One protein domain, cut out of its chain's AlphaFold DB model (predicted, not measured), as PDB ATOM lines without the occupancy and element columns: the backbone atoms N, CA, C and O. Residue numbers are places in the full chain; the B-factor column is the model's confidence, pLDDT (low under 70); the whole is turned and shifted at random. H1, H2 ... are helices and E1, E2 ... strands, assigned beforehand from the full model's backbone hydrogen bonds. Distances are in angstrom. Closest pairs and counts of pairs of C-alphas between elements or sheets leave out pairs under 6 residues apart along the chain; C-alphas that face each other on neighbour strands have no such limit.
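Overview. This is residues 73 to 118 of the 343 residues of the protein "Hypothetical protein" of Rotaria sordida (UniProt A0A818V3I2). The model is a flat, drawn-out chain with little regular structure: helix H2 leads into a ring-like loop, residues 105 to 118, while short H1 and strand E1 run away from it to a turn, residues 75 to 80, sticking out at the far end. The printed part has 46 residues, 18 in named elements, mostly helix, in the order E1, H1, H2. It is only just loose, close to extended, with a radius of gyration of the C-alphas of 14.0 A and spans of 42 by 22 by 8 A.

Along the chain. H2, residues 95 to 104, measures 15.3 A from C-alpha 95 at (88.730, 11.764, -27.686) to C-alpha 104 at (89.041, -3.224, -30.644). H1 is residues 83 to 87, and E1 residues 80 to 82, with C-alpha 80 at (78.004, 20.073, -51.428).

Arrangement. H2 is apart from H1 and from E1. H1 and E1 meet only through their tight link. E1 pairs with no named strand, but residues 73 to 74 pair antiparallel with its residues 80 to 81. In H1 each O i to N i+4 pair is within hydrogen-bond range, in H2 5 of 6.

Size, cuts and confidence. The C-alphas farthest apart, of Asp 77 and Thr 118, are 42.9 A apart. The printed part has no cut, and no printed residue is under 70 in pLDDT.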
ATOM      1  N   ILE A  73      74.853  16.371 -48.119       91.00
ATOM      2  CA  ILE A  73      73.845  17.414 -48.328       91.00
ATOM      3  C   ILE A  73      74.279  18.248 -49.528       91.00
ATOM      4  O   ILE A  73      75.451  18.605 -49.646       91.00
ATOM      5  N   ARG A  74      73.343  18.552 -50.425       92.31
ATOM      6  CA  ARG A  74      73.575  19.455 -51.552       92.31
ATOM      7  C   ARG A  74      72.554  20.573 -51.497       92.31
ATOM      8  O   ARG A  74      71.358  20.298 -51.462       92.31
ATOM      9  N   ASP A  75      73.042  21.802 -51.476       87.62
ATOM     10  CA  ASP A  75      72.202  22.990 -51.479       87.62
ATOM     11  C   ASP A  75      71.842  23.397 -52.922       87.62
ATOM     12  O   ASP A  75      72.405  22.920 -53.916       87.62
ATOM     13  N   THR A  76      70.855  24.274 -53.027       89.38
ATOM     14  CA  THR A  76      70.298  24.860 -54.245       89.38
ATOM     15  C   THR A  76      71.315  25.660 -55.061       89.38
ATOM     16  O   THR A  76      71.196  25.723 -56.284       89.38
ATOM     17  N   ASP A  77      72.350  26.208 -54.421       91.25
ATOM     18  CA  ASP A  77      73.458  26.932 -55.053       91.25
ATOM     19  C   ASP A  77      74.597  26.011 -55.533       91.25
ATOM     20  O   ASP A  77      75.646  26.482 -55.977       91.25
ATOM     21  N   ASN A  78      74.373  24.693 -55.493       87.12
ATOM     22  CA  ASN A  78      75.324  23.653 -55.862       87.12
ATOM     23  C   ASN A  78      76.469  23.426 -54.853       87.12
ATOM     24  O   ASN A  78      77.381  22.643 -55.142       87.12
ATOM     25  N   PHE A  79      76.420  24.042 -53.667       92.19
ATOM     26  CA  PHE A  79      77.294  23.681 -52.555       92.19
ATOM     27  C   PHE A  79      77.029  22.236 -52.113       92.19
ATOM     28  O   PHE A  79      75.886  21.790 -52.028       92.19
ATOM     29  N   THR A  80      78.094  21.474 -51.858       94.19
ATOM     30  CA  THR A  80      78.004  20.073 -51.428       94.19
ATOM     31  C   THR A  80      78.762  19.891 -50.119       94.19
ATOM     32  O   THR A  80      79.978  20.075 -50.076       94.19
ATOM     33  N   LEU A  81      78.050  19.484 -49.069       92.25
ATOM     34  CA  LEU A  81      78.602  19.157 -47.761       92.25
ATOM     35  C   LEU A  81      78.650  17.638 -47.589       92.25
ATOM     36  O   LEU A  81      77.621  16.981 -47.420       92.25
ATOM     37  N   ASN A  82      79.856  17.075 -47.617       92.94
ATOM     38  CA  ASN A  82      80.063  15.659 -47.330       92.94
ATOM     39  C   ASN A  82      80.067  15.441 -45.810       92.94
ATOM     40  O   ASN A  82      81.127  15.408 -45.184       92.94
ATOM     41  N   VAL A  83      78.870  15.338 -45.224       92.62
ATOM     42  CA  VAL A  83      78.678  15.215 -43.769       92.62
ATOM     43  C   VAL A  83      79.398  13.982 -43.243       92.62
ATOM     44  O   VAL A  83      80.116  14.086 -42.256       92.62
ATOM     45  N   ARG A  84      79.324  12.856 -43.964       89.69
ATOM     46  CA  ARG A  84      80.070  11.638 -43.622       89.69
ATOM     47  C   ARG A  84      81.564  11.879 -43.466       89.69
ATOM     48  O   ARG A  84      82.158  11.456 -42.480       89.69
ATOM     49  N   ALA A  85      82.185  12.537 -44.442       90.25
ATOM     50  CA  ALA A  85      83.622  12.779 -44.399       90.25
ATOM     51  C   ALA A  85      84.021  13.706 -43.247       90.25
ATOM     52  O   ALA A  85      85.126  13.559 -42.742       90.25
ATOM     53  N   ILE A  86      83.150  14.640 -42.854       91.81
ATOM     54  CA  ILE A  86      83.370  15.567 -41.737       91.81
ATOM     55  C   ILE A  86      83.191  14.843 -40.399       91.81
ATOM     56  O   ILE A  86      84.076  14.903 -39.553       91.81
ATOM     57  N   ASP A  87      82.091  14.122 -40.219       88.50
ATOM     58  CA  ASP A  87      81.762  13.400 -38.985       88.50
ATOM     59  C   ASP A  87      82.816  12.332 -38.631       88.50
ATOM     60  O   ASP A  87      83.182  12.122 -37.476       88.50
ATOM     61  N   GLN A  88      83.419  11.716 -39.652       87.25
ATOM     62  CA  GLN A  88      84.490  10.730 -39.482       87.25
ATOM     63  C   GLN A  88      85.870  11.342 -39.177       87.25
ATOM     64  O   GLN A  88      86.817  10.595 -38.926       87.25
ATOM     65  N   GLN A  89      86.024  12.670 -39.175       89.44
ATOM     66  CA  GLN A  89      87.296  13.294 -38.805       89.44
ATOM     67  C   GLN A  89      87.520  13.207 -37.296       89.44
ATOM     68  O   GLN A  89      86.648  13.552 -36.502       89.44
ATOM     69  N   LEU A  90      88.730  12.815 -36.888       88.19
ATOM     70  CA  LEU A  90      89.065  12.601 -35.478       88.19
ATOM     71  C   LEU A  90      88.860  13.852 -34.603       88.19
ATOM     72  O   LEU A  90      88.500  13.731 -33.439       88.19
ATOM     73  N   ASN A  91      89.045  15.057 -35.150       91.81
ATOM     74  CA  ASN A  91      88.822  16.316 -34.429       91.81
ATOM     75  C   ASN A  91      87.340  16.617 -34.147       91.81
ATOM     76  O   ASN A  91      87.065  17.483 -33.321       91.81
ATOM     77  N   ASN A  92      86.414  15.927 -34.817       90.38
ATOM     78  CA  ASN A  92      84.973  16.042 -34.583       90.38
ATOM     79  C   ASN A  92      84.448  14.932 -33.658       90.38
ATOM     80  O   ASN A  92      83.263  14.908 -33.340       90.38
ATOM     81  N   GLN A  93      85.321  14.033 -33.194       87.50
ATOM     82  CA  GLN A  93      84.957  12.934 -32.308       87.50
ATOM     83  C   GLN A  93      85.386  13.212 -30.865       87.50
ATOM     84  O   GLN A  93      86.361  13.917 -30.595       87.50
ATOM     85  N   ASN A  94      84.660  12.627 -29.909       88.94
ATOM     86  CA  ASN A  94      85.049  12.675 -28.505       88.94
ATOM     87  C   ASN A  94      86.343  11.858 -28.294       88.94
ATOM     88  O   ASN A  94      86.322  10.657 -28.554       88.94
ATOM     89  N   PRO A  95      87.437  12.449 -27.766       89.31
ATOM     90  CA  PRO A  95      88.730  11.764 -27.686       89.31
ATOM     91  C   PRO A  95      88.707  10.461 -26.882       89.31
ATOM     92  O   PRO A  95      89.309   9.477 -27.300       89.31
ATOM     93  N   LEU A  96      87.990  10.441 -25.752       87.31
ATOM     94  CA  LEU A  96      87.867   9.248 -24.913       87.31
ATOM     95  C   LEU A  96      87.081   8.157 -25.644       87.31
ATOM     96  O   LEU A  96      87.463   6.992 -25.618       87.31
ATOM     97  N   PHE A  97      85.994   8.534 -26.314       87.88
ATOM     98  CA  PHE A  97      85.195   7.577 -27.067       87.88
ATOM     99  C   PHE A  97      85.972   7.002 -28.259       87.88
ATOM    100  O   PHE A  97      85.970   5.790 -28.455       87.88
ATOM    101  N   SER A  98      86.706   7.834 -29.003       89.69
ATOM    102  CA  SER A  98      87.584   7.375 -30.086       89.69
ATOM    103  C   SER A  98      88.681   6.432 -29.583       89.69
ATOM    104  O   SER A  98      88.957   5.430 -30.238       89.69
ATOM    105  N   GLU A  99      89.277   6.708 -28.417       89.69
ATOM    106  CA  GLU A  99      90.244   5.809 -27.773       89.69
ATOM    107  C   GLU A  99      89.604   4.458 -27.427       89.69
ATOM    108  O   GLU A  99      90.151   3.415 -27.776       89.69
ATOM    109  N   MET A 100      88.412   4.468 -26.820       89.56
ATOM    110  CA  MET A 100      87.662   3.251 -26.496       89.56
ATOM    111  C   MET A 100      87.328   2.425 -27.746       89.56
ATOM    112  O   MET A 100      87.512   1.210 -27.739       89.56
ATOM    113  N   LEU A 101      86.879   3.061 -28.833       88.12
ATOM    114  CA  LEU A 101      86.613   2.378 -30.107       88.12
ATOM    115  C   LEU A 101      87.891   1.792 -30.724       88.12
ATOM    116  O   LEU A 101      87.856   0.716 -31.321       88.12
ATOM    117  N   ALA A 102      89.030   2.471 -30.567       89.31
ATOM    118  CA  ALA A 102      90.311   2.020 -31.100       89.31
ATOM    119  C   ALA A 102      90.877   0.783 -30.379       89.31
ATOM    120  O   ALA A 102      91.676   0.072 -30.986       89.31
ATOM    121  N   VAL A 103      90.450   0.491 -29.139       86.56
ATOM    122  CA  VAL A 103      90.872  -0.715 -28.393       86.56
ATOM    123  C   VAL A 103      90.612  -1.987 -29.201       86.56
ATOM    124  O   VAL A 103      91.451  -2.885 -29.231       86.56
ATOM    125  N   LEU A 104      89.460  -2.055 -29.871       83.88
ATOM    126  CA  LEU A 104      89.041  -3.224 -30.644       83.88
ATOM    127  C   LEU A 104      89.033  -2.974 -32.152       83.88
ATOM    128  O   LEU A 104      89.156  -3.918 -32.930       83.88
ATOM    129  N   GLY A 105      88.859  -1.728 -32.594       83.56
ATOM    130  CA  GLY A 105      88.627  -1.430 -34.003       83.56
ATOM    131  C   GLY A 105      87.331  -2.078 -34.506       83.56
ATOM    132  O   GLY A 105      86.274  -1.930 -33.893       83.56
ATOM    133  N   ASN A 106      87.406  -2.796 -35.632       82.88
ATOM    134  CA  ASN A 106      86.244  -3.409 -36.286       82.88
ATOM    135  C   ASN A 106      86.113  -4.923 -36.003       82.88
ATOM    136  O   ASN A 106      85.980  -5.717 -36.933       82.88
ATOM    137  N   THR A 107      86.184  -5.345 -34.736       84.38
ATOM    138  CA  THR A 107      86.031  -6.769 -34.347       84.38
ATOM    139  C   THR A 107      84.663  -7.362 -34.694       84.38
ATOM    140  O   THR A 107      84.572  -8.554 -34.968       84.38
ATOM    141  N   GLY A 108      83.612  -6.545 -34.735       83.94
ATOM    142  CA  GLY A 108      82.281  -6.935 -35.203       83.94
ATOM    143  C   GLY A 108      82.179  -7.016 -36.729       83.94
ATOM    144  O   GLY A 108      81.207  -7.552 -37.255       83.94
ATOM    145  N   GLY A 109      83.162  -6.495 -37.468       85.75
ATOM    146  CA  GLY A 109      83.225  -6.570 -38.924       85.75
ATOM    147  C   GLY A 109      81.982  -6.024 -39.627       85.75
ATOM    148  O   GLY A 109      81.583  -6.591 -40.634       85.75
ATOM    149  N   CYS A 110      81.309  -5.008 -39.103       86.88
ATOM    150  CA  CYS A 110      80.047  -4.520 -39.671       86.88
ATOM    151  C   CYS A 110      80.302  -3.477 -40.769       86.88
ATOM    152  O   CYS A 110      81.424  -2.973 -40.885       86.88
ATOM    153  N   HIS A 111      79.293  -3.151 -41.584       86.75
ATOM    154  CA  HIS A 111      79.430  -2.125 -42.634       86.75
ATOM    155  C   HIS A 111      78.831  -0.758 -42.274       86.75
ATOM    156  O   HIS A 111      79.265   0.241 -42.850       86.75
ATOM    157  N   VAL A 112      77.919  -0.689 -41.295       84.75
ATOM    158  CA  VAL A 112      77.233   0.562 -40.913       84.75
ATOM    159  C   VAL A 112      78.173   1.618 -40.316       84.75
ATOM    160  O   VAL A 112      77.915   2.816 -40.405       84.75
ATOM    161  N   SER A 113      79.300   1.188 -39.741       86.44
ATOM    162  CA  SER A 113      80.254   2.054 -39.048       86.44
ATOM    163  C   SER A 113      81.701   1.665 -39.362       86.44
ATOM    164  O   SER A 113      81.984   0.477 -39.532       86.44
ATOM    165  N   PRO A 114      82.649   2.626 -39.396       81.44
ATOM    166  CA  PRO A 114      84.080   2.324 -39.480       81.44
ATOM    167  C   PRO A 114      84.590   1.456 -38.320       81.44
ATOM    168  O   PRO A 114      85.553   0.710 -38.497       81.44
ATOM    169  N   SER A 115      83.941   1.547 -37.156       85.94
ATOM    170  CA  SER A 115      84.288   0.795 -35.952       85.94
ATOM    171  C   SER A 115      83.060   0.046 -35.457       85.94
ATOM    172  O   SER A 115      82.197   0.633 -34.817       85.94
ATOM    173  N   CYS A 116      82.982  -1.251 -35.738       86.44
ATOM    174  CA  CYS A 116      81.994  -2.130 -35.126       86.44
ATOM    175  C   CYS A 116      82.693  -3.082 -34.168       86.44
ATOM    176  O   CYS A 116      83.623  -3.780 -34.562       86.44
ATOM    177  N   SER A 117      82.261  -3.137 -32.919       87.25
ATOM    178  CA  SER A 117      82.851  -4.003 -31.906       87.25
ATOM    179  C   SER A 117      81.816  -4.963 -31.349       87.25
ATOM    180  O   SER A 117      80.680  -4.579 -31.087       87.25
ATOM    181  N   THR A 118      82.221  -6.211 -31.116       89.94
ATOM    182  CA  THR A 118      81.432  -7.166 -30.328       89.94
ATOM    183  C   THR A 118      81.142  -6.543 -28.950       89.94
ATOM    184  O   THR A 118      82.108  -6.233 -28.239       89.94
TER     185      THR A 118